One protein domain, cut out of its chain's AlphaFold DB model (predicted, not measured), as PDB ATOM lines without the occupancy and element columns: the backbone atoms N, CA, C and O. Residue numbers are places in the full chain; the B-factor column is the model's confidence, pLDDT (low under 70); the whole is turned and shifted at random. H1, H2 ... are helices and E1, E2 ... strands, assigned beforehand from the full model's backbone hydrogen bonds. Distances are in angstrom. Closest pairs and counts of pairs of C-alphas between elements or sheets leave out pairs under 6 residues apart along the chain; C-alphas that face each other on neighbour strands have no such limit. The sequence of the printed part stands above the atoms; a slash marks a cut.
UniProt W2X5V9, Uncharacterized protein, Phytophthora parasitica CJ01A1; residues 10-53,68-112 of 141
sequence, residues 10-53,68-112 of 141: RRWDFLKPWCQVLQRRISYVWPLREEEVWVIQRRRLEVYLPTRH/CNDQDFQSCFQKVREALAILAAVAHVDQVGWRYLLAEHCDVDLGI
ATOM      1  N   ARG A  10     126.071 -89.169 190.625       93.56
ATOM      2  CA  ARG A  10     125.768 -90.613 190.681       93.56
ATOM      3  C   ARG A  10     126.232 -91.277 191.977       93.56
ATOM      4  O   ARG A  10     125.607 -92.241 192.407       93.56
ATOM      5  N   ARG A  11     127.341 -90.808 192.549       94.56
ATOM      6  CA  ARG A  11     127.945 -91.401 193.744       94.56
ATOM      7  C   ARG A  11     127.300 -90.920 195.031       94.56
ATOM      8  O   ARG A  11     127.253 -91.716 195.952       94.56
ATOM      9  N   TRP A  12     126.813 -89.681 195.101       96.25
ATOM     10  CA  TRP A  12     126.472 -89.044 196.375       96.25
ATOM     11  C   TRP A  12     125.049 -88.475 196.468       96.25
ATOM     12  O   TRP A  12     124.582 -88.262 197.583       96.25
ATOM     13  N   ASP A  13     124.295 -88.323 195.369       95.56
ATOM     14  CA  ASP A  13     122.932 -87.748 195.423       95.56
ATOM     15  C   ASP A  13     121.949 -88.549 196.280       95.56
ATOM     16  O   ASP A  13     120.946 -88.008 196.743       95.56
ATOM     17  N   PHE A  14     122.221 -89.831 196.532       95.81
ATOM     18  CA  PHE A  14     121.390 -90.631 197.428       95.81
ATOM     19  C   PHE A  14     121.405 -90.106 198.878       95.81
ATOM     20  O   PHE A  14     120.490 -90.413 199.641       95.81
ATOM     21  N   LEU A  15     122.401 -89.292 199.255       96.62
ATOM     22  CA  LEU A  15     122.500 -88.639 200.564       96.62
ATOM     23  C   LEU A  15     121.748 -87.309 200.652       96.62
ATOM     24  O   LEU A  15     121.630 -86.756 201.745       96.62
ATOM     25  N   LYS A  16     121.169 -86.823 199.548       95.06
ATOM     26  CA  LYS A  16     120.404 -85.571 199.513       95.06
ATOM     27  C   LYS A  16     119.360 -85.430 200.637       95.06
ATOM     28  O   LYS A  16     119.289 -84.342 201.205       95.06
ATOM     29  N   PRO A  17     118.587 -86.469 201.021       96.00
ATOM     30  CA  PRO A  17     117.631 -86.345 202.122       96.00
ATOM     31  C   PRO A  17     118.273 -85.948 203.458       96.00
ATOM     32  O   PRO A  17     117.649 -85.246 204.247       96.00
ATOM     33  N   TRP A  18     119.521 -86.354 203.710       95.44
ATOM     34  CA  TRP A  18     120.266 -85.982 204.917       95.44
ATOM     35  C   TRP A  18     120.806 -84.556 204.836       95.44
ATOM     36  O   TRP A  18     120.741 -83.819 205.815       95.44
ATOM     37  N   CYS A  19     121.263 -84.131 203.657       95.44
ATOM     38  CA  CYS A  19     121.677 -82.749 203.418       95.44
ATOM     39  C   CYS A  19     120.521 -81.759 203.628       95.44
ATOM     40  O   CYS A  19     120.696 -80.733 204.276       95.44
ATOM     41  N   GLN A  20     119.310 -82.114 203.187       93.88
ATOM     42  CA  GLN A  20     118.105 -81.300 203.388       93.88
ATOM     43  C   GLN A  20     117.756 -81.086 204.866       93.88
ATOM     44  O   GLN A  20     117.217 -80.044 205.221       93.88
ATOM     45  N   VAL A  21     118.078 -82.045 205.742       93.88
ATOM     46  CA  VAL A  21     117.887 -81.887 207.195       93.88
ATOM     47  C   VAL A  21     118.804 -80.798 207.764       93.88
ATOM     48  O   VAL A  21     118.432 -80.118 208.721       93.88
ATOM     49  N   LEU A  22     119.993 -80.634 207.184       93.25
ATOM     50  CA  LEU A  22     120.987 -79.644 207.601       93.25
ATOM     51  C   LEU A  22     120.854 -78.313 206.866       93.25
ATOM     52  O   LEU A  22     121.445 -77.324 207.297       93.25
ATOM     53  N   GLN A  23     120.070 -78.261 205.793       87.19
ATOM     54  CA  GLN A  23     119.822 -77.045 205.033       87.19
ATOM     55  C   GLN A  23     119.337 -75.930 205.976       87.19
ATOM     56  O   GLN A  23     118.437 -76.139 206.791       87.19
ATOM     57  N   ARG A  24     119.955 -74.745 205.885       84.75
ATOM     58  CA  ARG A  24     119.745 -73.580 206.781       84.75
ATOM     59  C   ARG A  24     120.216 -73.745 208.230       84.75
ATOM     60  O   ARG A  24     120.109 -72.795 209.000       84.75
ATOM     61  N   ARG A  25     120.728 -74.915 208.613       90.81
ATOM     62  CA  ARG A  25     121.308 -75.169 209.941       90.81
ATOM     63  C   ARG A  25     122.824 -75.190 209.922       90.81
ATOM     64  O   ARG A  25     123.409 -75.004 210.977       90.81
ATOM     65  N   ILE A  26     123.448 -75.411 208.769       93.31
ATOM     66  CA  ILE A  26     124.902 -75.396 208.608       93.31
ATOM     67  C   ILE A  26     125.355 -74.159 207.830       93.31
ATOM     68  O   ILE A  26     124.712 -73.749 206.866       93.31
ATOM     69  N   SER A  27     126.466 -73.565 208.254       90.56
ATOM     70  CA  SER A  27     127.086 -72.422 207.583       90.56
ATOM     71  C   SER A  27     128.604 -72.489 207.694       90.56
ATOM     72  O   SER A  27     129.133 -73.078 208.633       90.56
ATOM     73  N   TYR A  28     129.303 -71.901 206.725       90.06
ATOM     74  CA  TYR A  28     130.760 -71.860 206.694       90.06
ATOM     75  C   TYR A  28     131.249 -70.421 206.850       90.06
ATOM     76  O   TYR A  28     131.193 -69.624 205.912       90.06
ATOM     77  N   VAL A  29     131.673 -70.073 208.063       85.50
ATOM     78  CA  VAL A  29     131.874 -68.677 208.475       85.50
ATOM     79  C   VAL A  29     133.226 -68.460 209.144       85.50
ATOM     80  O   VAL A  29     133.877 -69.400 209.605       85.50
ATOM     81  N   TRP A  30     133.651 -67.196 209.182       79.00
ATOM     82  CA  TRP A  30     134.764 -66.758 210.017       79.00
ATOM     83  C   TRP A  30     134.330 -66.689 211.488       79.00
ATOM     84  O   TRP A  30     133.199 -66.271 211.752       79.00
ATOM     85  N   PRO A  31     135.208 -67.037 212.447       72.06
ATOM     86  CA  PRO A  31     134.941 -66.812 213.863       72.06
ATOM     87  C   PRO A  31     134.614 -65.331 214.112       72.06
ATOM     88  O   PRO A  31     135.384 -64.449 213.740       72.06
ATOM     89  N   LEU A  32     133.460 -65.050 214.726       65.12
ATOM     90  CA  LEU A  32     132.967 -63.677 214.925       65.12
ATOM     91  C   LEU A  32     133.618 -62.954 216.116       65.12
ATOM     92  O   LEU A  32     133.550 -61.730 216.199       65.12
ATOM     93  N   ARG A  33     134.211 -63.689 217.066       61.00
ATOM     94  CA  ARG A  33     134.804 -63.110 218.280       61.00
ATOM     95  C   ARG A  33     136.298 -62.901 218.078       61.00
ATOM     96  O   ARG A  33     137.012 -63.864 217.821       61.00
ATOM     97  N   GLU A  34     136.773 -61.665 218.246       53.34
ATOM     98  CA  GLU A  34     138.194 -61.302 218.085       53.34
ATOM     99  C   GLU A  34     139.132 -62.198 218.910       53.34
ATOM    100  O   GLU A  34     140.196 -62.575 218.430       53.34
ATOM    101  N   GLU A  35     138.713 -62.614 220.109       56.50
ATOM    102  CA  GLU A  35     139.456 -63.529 220.992       56.50
ATOM    103  C   GLU A  35     139.726 -64.908 220.352       56.50
ATOM    104  O   GLU A  35     140.727 -65.548 220.671       56.50
ATOM    105  N   GLU A  36     138.882 -65.351 219.411       51.34
ATOM    106  CA  GLU A  36     139.022 -66.616 218.670       51.34
ATOM    107  C   GLU A  36     139.807 -66.445 217.357       51.34
ATOM    108  O   GLU A  36     140.484 -67.378 216.918       51.34
ATOM    109  N   VAL A  37     139.768 -65.251 216.751       52.41
ATOM    110  CA  VAL A  37     140.419 -64.933 215.462       52.41
ATOM    111  C   VAL A  37     141.946 -65.018 215.556       52.41
ATOM    112  O   VAL A  37     142.609 -65.432 214.605       52.41
ATOM    113  N   TRP A  38     142.521 -64.681 216.713       51.81
ATOM    114  CA  TRP A  38     143.971 -64.772 216.928       51.81
ATOM    115  C   TRP A  38     144.470 -66.209 217.164       51.81
ATOM    116  O   TRP A  38     145.669 -66.453 217.042       51.81
ATOM    117  N   VAL A  39     143.577 -67.157 217.485       52.78
ATOM    118  CA  VAL A  39     143.923 -68.558 217.803       52.78
ATOM    119  C   VAL A  39     143.623 -69.498 216.633       52.78
ATOM    120  O   VAL A  39     144.379 -70.441 216.397       52.78
ATOM    121  N   ILE A  40     142.554 -69.239 215.873       56.66
ATOM    122  CA  ILE A  40     142.126 -70.045 214.724       56.66
ATOM    123  C   ILE A  40     141.961 -69.112 213.515       56.66
ATOM    124  O   ILE A  40     140.910 -68.513 213.311       56.66
ATOM    125  N   GLN A  41     143.001 -69.005 212.682       64.50
ATOM    126  CA  GLN A  41     142.967 -68.245 211.421       64.50
ATOM    127  C   GLN A  41     142.301 -69.047 210.295       64.50
ATOM    128  O   GLN A  41     142.878 -69.240 209.226       64.50
ATOM    129  N   ARG A  42     141.113 -69.597 210.551       74.38
ATOM    130  CA  ARG A  42     140.437 -70.484 209.606       74.38
ATOM    131  C   ARG A  42     138.925 -70.370 209.723       74.38
ATOM    132  O   ARG A  42     138.403 -70.181 210.823       74.38
ATOM    133  N   ARG A  43     138.219 -70.510 208.600       79.94
ATOM    134  CA  ARG A  43     136.761 -70.663 208.617       79.94
ATOM    135  C   ARG A  43     136.374 -72.011 209.224       79.94
ATOM    136  O   ARG A  43     137.154 -72.961 209.230       79.94
ATOM    137  N   ARG A  44     135.148 -72.099 209.737       86.00
ATOM    138  CA  ARG A  44     134.623 -73.312 210.376       86.00
ATOM    139  C   ARG A  44     133.183 -73.582 209.977       86.00
ATOM    140  O   ARG A  44     132.451 -72.666 209.602       86.00
ATOM    141  N   LEU A  45     132.787 -74.849 210.070       91.31
ATOM    142  CA  LEU A  45     131.406 -75.265 209.862       91.31
ATOM    143  C   LEU A  45     130.635 -75.089 211.168       91.31
ATOM    144  O   LEU A  45     130.809 -75.851 212.118       91.31
ATOM    145  N   GLU A  46     129.784 -74.074 211.215       92.06
ATOM    146  CA  GLU A  46     128.890 -73.827 212.340       92.06
ATOM    147  C   GLU A  46     127.539 -74.487 212.078       92.06
ATOM    148  O   GLU A  46     126.959 -74.323 211.001       92.06
ATOM    149  N   VAL A  47     127.045 -75.237 213.065       92.88
ATOM    150  CA  VAL A  47     125.775 -75.959 212.993       92.88
ATOM    151  C   VAL A  47     124.855 -75.537 214.130       92.88
ATOM    152  O   VAL A  47     125.155 -75.744 215.305       92.88
ATOM    153  N   TYR A  48     123.689 -75.017 213.766       91.69
ATOM    154  CA  TYR A  48     122.614 -74.659 214.681       91.69
ATOM    155  C   TYR A  48     121.723 -75.875 214.929       91.69
ATOM    156  O   TYR A  48     120.952 -76.311 214.064       91.69
ATOM    157  N   LEU A  49     121.848 -76.451 216.122       92.12
ATOM    158  CA  LEU A  49     121.059 -77.611 216.508       92.12
ATOM    159  C   LEU A  49     119.587 -77.227 216.710       92.12
ATOM    160  O   LEU A  49     119.297 -76.111 217.137       92.12
ATOM    161  N   PRO A  50     118.649 -78.153 216.442       91.81
ATOM    162  CA  PRO A  50     117.248 -77.964 216.780       91.81
ATOM    163  C   PRO A  50     117.056 -77.561 218.238       91.81
ATOM    164  O   PRO A  50     117.566 -78.236 219.139       91.81
ATOM    165  N   THR A  51     116.261 -76.522 218.475       89.25
ATOM    166  CA  THR A  51     115.829 -76.127 219.817       89.25
ATOM    167  C   THR A  51     114.323 -76.284 219.955       89.25
ATOM    168  O   THR A  51     113.576 -76.200 218.989       89.25
ATOM    169  N   ARG A  52     113.832 -76.458 221.184       85.44
ATOM    170  CA  ARG A  52     112.382 -76.547 221.446       85.44
ATOM    171  C   ARG A  52     111.614 -75.268 221.075       85.44
ATOM    172  O   ARG A  52     110.391 -75.301 221.018       85.44
ATOM    173  N   HIS A  53     112.329 -74.169 220.840       84.06
ATOM    174  CA  HIS A  53     111.780 -72.859 220.509       84.06
ATOM    175  C   HIS A  53     111.914 -72.524 219.021       84.06
ATOM    176  O   HIS A  53     111.577 -71.407 218.641       84.06
ATOM    177  N   CYS A  68     105.214 -79.957 216.877       88.56
ATOM    178  CA  CYS A  68     103.893 -80.122 217.484       88.56
ATOM    179  C   CYS A  68     103.972 -80.731 218.893       88.56
ATOM    180  O   CYS A  68     103.062 -80.549 219.700       88.56
ATOM    181  N   ASN A  69     105.027 -81.499 219.178       91.25
ATOM    182  CA  ASN A  69     105.247 -82.180 220.450       91.25
ATOM    183  C   ASN A  69     106.737 -82.532 220.648       91.25
ATOM    184  O   ASN A  69     107.575 -82.381 219.754       91.25
ATOM    185  N   ASP A  70     107.051 -83.062 221.829       91.00
ATOM    186  CA  ASP A  70     108.396 -83.505 222.206       91.00
ATOM    187  C   ASP A  70     108.961 -84.606 221.303       91.00
ATOM    188  O   ASP A  70     110.164 -84.629 221.050       91.00
ATOM    189  N   GLN A  71     108.123 -85.516 220.810       94.62
ATOM    190  CA  GLN A  71     108.562 -86.616 219.955       94.62
ATOM    191  C   GLN A  71     109.022 -86.108 218.582       94.62
ATOM    192  O   GLN A  71     110.045 -86.569 218.073       94.62
ATOM    193  N   ASP A  72     108.325 -85.124 218.014       92.81
ATOM    194  CA  ASP A  72     108.702 -84.485 216.751       92.81
ATOM    195  C   ASP A  72     110.033 -83.738 216.889       92.81
ATOM    196  O   ASP A  72     110.916 -83.873 216.035       92.81
ATOM    197  N   PHE A  73     110.217 -83.025 218.005       92.44
ATOM    198  CA  PHE A  73     111.484 -82.380 218.344       92.44
ATOM    199  C   PHE A  73     112.633 -83.396 218.436       92.44
ATOM    200  O   PHE A  73     113.658 -83.231 217.773       92.44
ATOM    201  N   GLN A  74     112.459 -84.478 219.205       94.25
ATOM    202  CA  GLN A  74     113.488 -85.514 219.358       94.25
ATOM    203  C   GLN A  74     113.816 -86.197 218.024       94.25
ATOM    204  O   GLN A  74     114.986 -86.431 217.725       94.25
ATOM    205  N   SER A  75     112.804 -86.455 217.191       94.56
ATOM    206  CA  SER A  75     112.978 -87.012 215.845       94.56
ATOM    207  C   SER A  75     113.798 -86.080 214.947       94.56
ATOM    208  O   SER A  75     114.722 -86.524 214.266       94.56
ATOM    209  N   CYS A  76     113.523 -84.773 214.974       93.12
ATOM    210  CA  CYS A  76     114.306 -83.783 214.234       93.12
ATOM    211  C   CYS A  76     115.756 -83.712 214.734       93.12
ATOM    212  O   CYS A  76     116.691 -83.782 213.934       93.12
ATOM    213  N   PHE A  77     115.949 -83.642 216.053       93.69
ATOM    214  CA  PHE A  77     117.272 -83.601 216.673       93.69
ATOM    215  C   PHE A  77     118.106 -84.843 216.335       93.69
ATOM    216  O   PHE A  77     119.285 -84.735 215.990       93.69
ATOM    217  N   GLN A  78     117.489 -86.027 216.367       95.88
ATOM    218  CA  GLN A  78     118.129 -87.273 215.958       95.88
ATOM    219  C   GLN A  78     118.549 -87.235 214.484       95.88
ATOM    220  O   GLN A  78     119.707 -87.521 214.184       95.88
ATOM    221  N   LYS A  79     117.658 -86.816 213.578       96.12
ATOM    222  CA  LYS A  79     117.975 -86.712 212.145       96.12
ATOM    223  C   LYS A  79     119.130 -85.752 211.870       96.12
ATOM    224  O   LYS A  79     119.966 -86.052 211.026       96.12
ATOM    225  N   VAL A  80     119.205 -84.623 212.583       95.62
ATOM    226  CA  VAL A  80     120.333 -83.683 212.465       95.62
ATOM    227  C   VAL A  80     121.639 -84.355 212.887       95.62
ATOM    228  O   VAL A  80     122.623 -84.289 212.155       95.62
ATOM    229  N   ARG A  81     121.654 -85.065 214.020       95.81
ATOM    230  CA  ARG A  81     122.847 -85.799 214.473       95.81
ATOM    231  C   ARG A  81     123.287 -86.878 213.486       95.81
ATOM    232  O   ARG A  81     124.479 -87.009 213.223       95.81
ATOM    233  N   GLU A  82     122.340 -87.640 212.950       97.44
ATOM    234  CA  GLU A  82     122.606 -88.682 211.954       97.44
ATOM    235  C   GLU A  82     123.147 -88.084 210.651       97.44
ATOM    236  O   GLU A  82     124.147 -88.572 210.126       97.44
ATOM    237  N   ALA A  83     122.560 -86.980 210.176       97.06
ATOM    238  CA  ALA A  83     123.039 -86.271 208.995       97.06
ATOM    239  C   ALA A  83     124.489 -85.791 209.167       97.06
ATOM    240  O   ALA A  83     125.311 -86.017 208.279       97.06
ATOM    241  N   LEU A  84     124.830 -85.198 210.318       96.69
ATOM    242  CA  LEU A  84     126.201 -84.767 210.619       96.69
ATOM    243  C   LEU A  84     127.181 -85.945 210.635       96.69
ATOM    244  O   LEU A  84     128.265 -85.846 210.064       96.69
ATOM    245  N   ALA A  85     126.800 -87.071 211.243       96.56
ATOM    246  CA  ALA A  85     127.644 -88.261 211.292       96.56
ATOM    247  C   ALA A  85     127.895 -88.855 209.894       96.56
ATOM    248  O   ALA A  85     129.022 -89.233 209.574       96.56
ATOM    249  N   ILE A  86     126.863 -88.906 209.047       96.69
ATOM    250  CA  ILE A  86     126.978 -89.364 207.657       96.69
ATOM    251  C   ILE A  86     127.913 -88.445 206.870       96.69
ATOM    252  O   ILE A  86     128.809 -88.923 206.178       96.69
ATOM    253  N   LEU A  87     127.731 -87.134 206.993       96.00
ATOM    254  CA  LEU A  87     128.559 -86.138 206.325       96.00
ATOM    255  C   LEU A  87     130.030 -86.203 206.765       96.00
ATOM    256  O   LEU A  87     130.917 -86.211 205.911       96.00
ATOM    257  N   ALA A  88     130.290 -86.363 208.064       95.19
ATOM    258  CA  ALA A  88     131.635 -86.599 208.585       95.19
ATOM    259  C   ALA A  88     132.265 -87.867 207.985       95.19
ATOM    260  O   ALA A  88     133.432 -87.870 207.594       95.19
ATOM    261  N   ALA A  89     131.484 -88.945 207.856       96.12
ATOM    262  CA  ALA A  89     131.958 -90.171 207.227       96.12
ATOM    263  C   ALA A  89     132.316 -89.959 205.746       96.12
ATOM    264  O   ALA A  89     133.329 -90.492 205.297       96.12
ATOM    265  N   VAL A  90     131.539 -89.159 204.999       95.56
ATOM    266  CA  VAL A  90     131.863 -88.812 203.602       95.56
ATOM    267  C   VAL A  90     133.184 -88.050 203.519       95.56
ATOM    268  O   VAL A  90     134.014 -88.405 202.688       95.56
ATOM    269  N   ALA A  91     133.423 -87.074 204.399       94.19
ATOM    270  CA  ALA A  91     134.683 -86.327 204.433       94.19
ATOM    271  C   ALA A  91     135.912 -87.232 204.614       94.19
ATOM    272  O   ALA A  91     136.940 -87.028 203.976       94.19
ATOM    273  N   HIS A  92     135.788 -88.295 205.412       91.62
ATOM    274  CA  HIS A  92     136.875 -89.255 205.599       91.62
ATOM    275  C   HIS A  92     137.145 -90.156 204.385       91.62
ATOM    276  O   HIS A  92     138.268 -90.639 204.239       91.62
ATOM    277  N   VAL A  93     136.149 -90.421 203.531       93.19
ATOM    278  CA  VAL A  93     136.282 -91.374 202.408       93.19
ATOM    279  C   VAL A  93     136.372 -90.708 201.035       93.19
ATOM    280  O   VAL A  93     136.902 -91.306 200.099       93.19
ATOM    281  N   ASP A  94     135.834 -89.499 200.884       93.31
ATOM    282  CA  ASP A  94     135.817 -88.740 199.637       93.31
ATOM    283  C   ASP A  94     135.675 -87.237 199.907       93.31
ATOM    284  O   ASP A  94     134.573 -86.684 199.948       93.31
ATOM    285  N   GLN A  95     136.819 -86.564 200.001       90.94
ATOM    286  CA  GLN A  95     136.887 -85.125 200.238       90.94
ATOM    287  C   GLN A  95     136.219 -84.296 199.126       90.94
ATOM    288  O   GLN A  95     135.670 -83.224 199.378       90.94
ATOM    289  N   VAL A  96     136.197 -84.795 197.885       91.62
ATOM    290  CA  VAL A  96     135.532 -84.098 196.772       91.62
ATOM    291  C   VAL A  96     134.014 -84.277 196.856       91.62
ATOM    292  O   VAL A  96     133.264 -83.326 196.644       91.62
ATOM    293  N   GLY A  97     133.558 -85.483 197.207       93.12
ATOM    294  CA  GLY A  97     132.153 -85.776 197.500       93.12
ATOM    295  C   GLY A  97     131.612 -84.964 198.674       93.12
ATOM    296  O   GLY A  97     130.504 -84.442 198.605       93.12
ATOM    297  N   TRP A  98     132.425 -84.793 199.712       94.12
ATOM    298  CA  TRP A  98     132.119 -83.969 200.874       94.12
ATOM    299  C   TRP A  98     131.820 -82.516 200.505       94.12
ATOM    300  O   TRP A  98     130.731 -82.013 200.791       94.12
ATOM    301  N   ARG A  99     132.741 -81.868 199.783       92.69
ATOM    302  CA  ARG A  99     132.554 -80.492 199.296       92.69
ATOM    303  C   ARG A  99     131.329 -80.363 198.395       92.69
ATOM    304  O   ARG A  99     130.579 -79.400 198.517       92.69
ATOM    305  N   TYR A 100     131.115 -81.343 197.517       93.50
ATOM    306  CA  TYR A 100     129.945 -81.393 196.643       93.50
ATOM    307  C   TYR A 100     128.632 -81.417 197.438       93.50
ATOM    308  O   TYR A 100     127.734 -80.634 197.149       93.50
ATOM    309  N   LEU A 101     128.524 -82.269 198.463       95.12
ATOM    310  CA  LEU A 101     127.319 -82.363 199.293       95.12
ATOM    311  C   LEU A 101     127.042 -81.070 200.068       95.12
ATOM    312  O   LEU A 101     125.886 -80.654 200.158       95.12
ATOM    313  N   LEU A 102     128.083 -80.434 200.608       94.25
ATOM    314  CA  LEU A 102     127.954 -79.165 201.319       94.25
ATOM    315  C   LEU A 102     127.488 -78.032 200.398       94.25
ATOM    316  O   LEU A 102     126.517 -77.350 200.723       94.25
ATOM    317  N   ALA A 103     128.142 -77.859 199.249       92.44
ATOM    318  CA  ALA A 103     127.838 -76.764 198.333       92.44
ATOM    319  C   ALA A 103     126.481 -76.940 197.633       92.44
ATOM    320  O   ALA A 103     125.680 -76.015 197.600       92.44
ATOM    321  N   GLU A 104     126.203 -78.130 197.095       92.56
ATOM    322  CA  GLU A 104     125.057 -78.341 196.195       92.56
ATOM    323  C   GLU A 104     123.782 -78.789 196.911       92.56
ATOM    324  O   GLU A 104     122.682 -78.585 196.397       92.56
ATOM    325  N   HIS A 105     123.906 -79.449 198.068       94.19
ATOM    326  CA  HIS A 105     122.754 -80.043 198.757       94.19
ATOM    327  C   HIS A 105     122.528 -79.497 200.171       94.19
ATOM    328  O   HIS A 105     121.438 -79.703 200.707       94.19
ATOM    329  N   CYS A 106     123.508 -78.810 200.774       92.75
ATOM    330  CA  CYS A 106     123.356 -78.124 202.067       92.75
ATOM    331  C   CYS A 106     123.326 -76.586 201.943       92.75
ATOM    332  O   CYS A 106     123.162 -75.920 202.962       92.75
ATOM    333  N   ASP A 107     123.468 -76.041 200.726       90.06
ATOM    334  CA  ASP A 107     123.553 -74.602 200.415       90.06
ATOM    335  C   ASP A 107     124.673 -73.855 201.170       90.06
ATOM    336  O   ASP A 107     124.524 -72.692 201.553       90.06
ATOM    337  N   VAL A 108     125.804 -74.522 201.414       90.81
ATOM    338  CA  VAL A 108     126.952 -73.915 202.097       90.81
ATOM    339  C   VAL A 108     127.859 -73.217 201.089       90.81
ATOM    340  O   VAL A 108     128.397 -73.851 200.182       90.81
ATOM    341  N   ASP A 109     128.095 -71.921 201.288       87.88
ATOM    342  CA  ASP A 109     129.070 -71.171 200.496       87.88
ATOM    343  C   ASP A 109     130.509 -71.530 200.906       87.88
ATOM    344  O   ASP A 109     131.020 -71.083 201.934       87.88
ATOM    345  N   LEU A 110     131.155 -72.361 200.087       85.62
ATOM    346  CA  LEU A 110     132.556 -72.772 200.237       85.62
ATOM    347  C   LEU A 110     133.526 -71.931 199.392       85.62
ATOM    348  O   LEU A 110     134.722 -72.243 199.354       85.62
ATOM    349  N   GLY A 111     133.032 -70.897 198.705       80.38
ATOM    350  CA  GLY A 111     133.820 -70.084 197.786       80.38
ATOM    351  C   GLY A 111     134.288 -70.823 196.531       80.38
ATOM    352  O   GLY A 111     134.103 -72.030 196.351       80.38
ATOM    353  N   ILE A 112     134.924 -70.068 195.638       76.31
ATOM    354  CA  ILE A 112     135.498 -70.560 194.381       76.31
ATOM    355  C   ILE A 112     137.021 -70.619 194.519       76.31
ATOM    356  O   ILE A 112     137.618 -69.759 195.164       76.31
TER     357      ILE A 112
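What this domain is: This is residues 10 to 53 and 68 to 112 of the 141 residues of an uncharacterized protein of Phytophthora parasitica CJ01A1 (UniProt W2X5V9). An antiparallel ribbon of two strands, E1 and E2, runs beside three crossed helices, H1, H3 and H4, and residues 32 to 38 stick out. The printed part has 89 residues, mostly helix, in the order H1, E1, H2, E2, H3, H4. It spans 42 by 37 by 19 A, only just compact, with a radius of gyration of the C-alphas of 14.6 A.

Where its parts are: E1 is residues 26 to 29, E2 44 to 48, H2 34 to 37 and H3 70 to 93, 35.1 A long. H1, 10 to 22, begins at (125.768, -90.613, 190.681). H4, 95 to 105, ends at (122.754, -80.043, 198.757).

How they stand to each other: Between E1 and E2, N 27 and O 46 are 2.9 A apart. H1 touches H3, closest at C-alphas Trp 18 and Ala 83, 4.9 A. H3 and H4 form a helical hairpin. H1 has 2 of 9 O i to N i+4 pairs within hydrogen-bond range and 6 of 10 O i to N i+3.

The domain as a whole: Residues 54 to 67 are cut out; C-alphas 53 and 68 are 11.1 A apart. pLDDT is under 70 at residues 32 to 41.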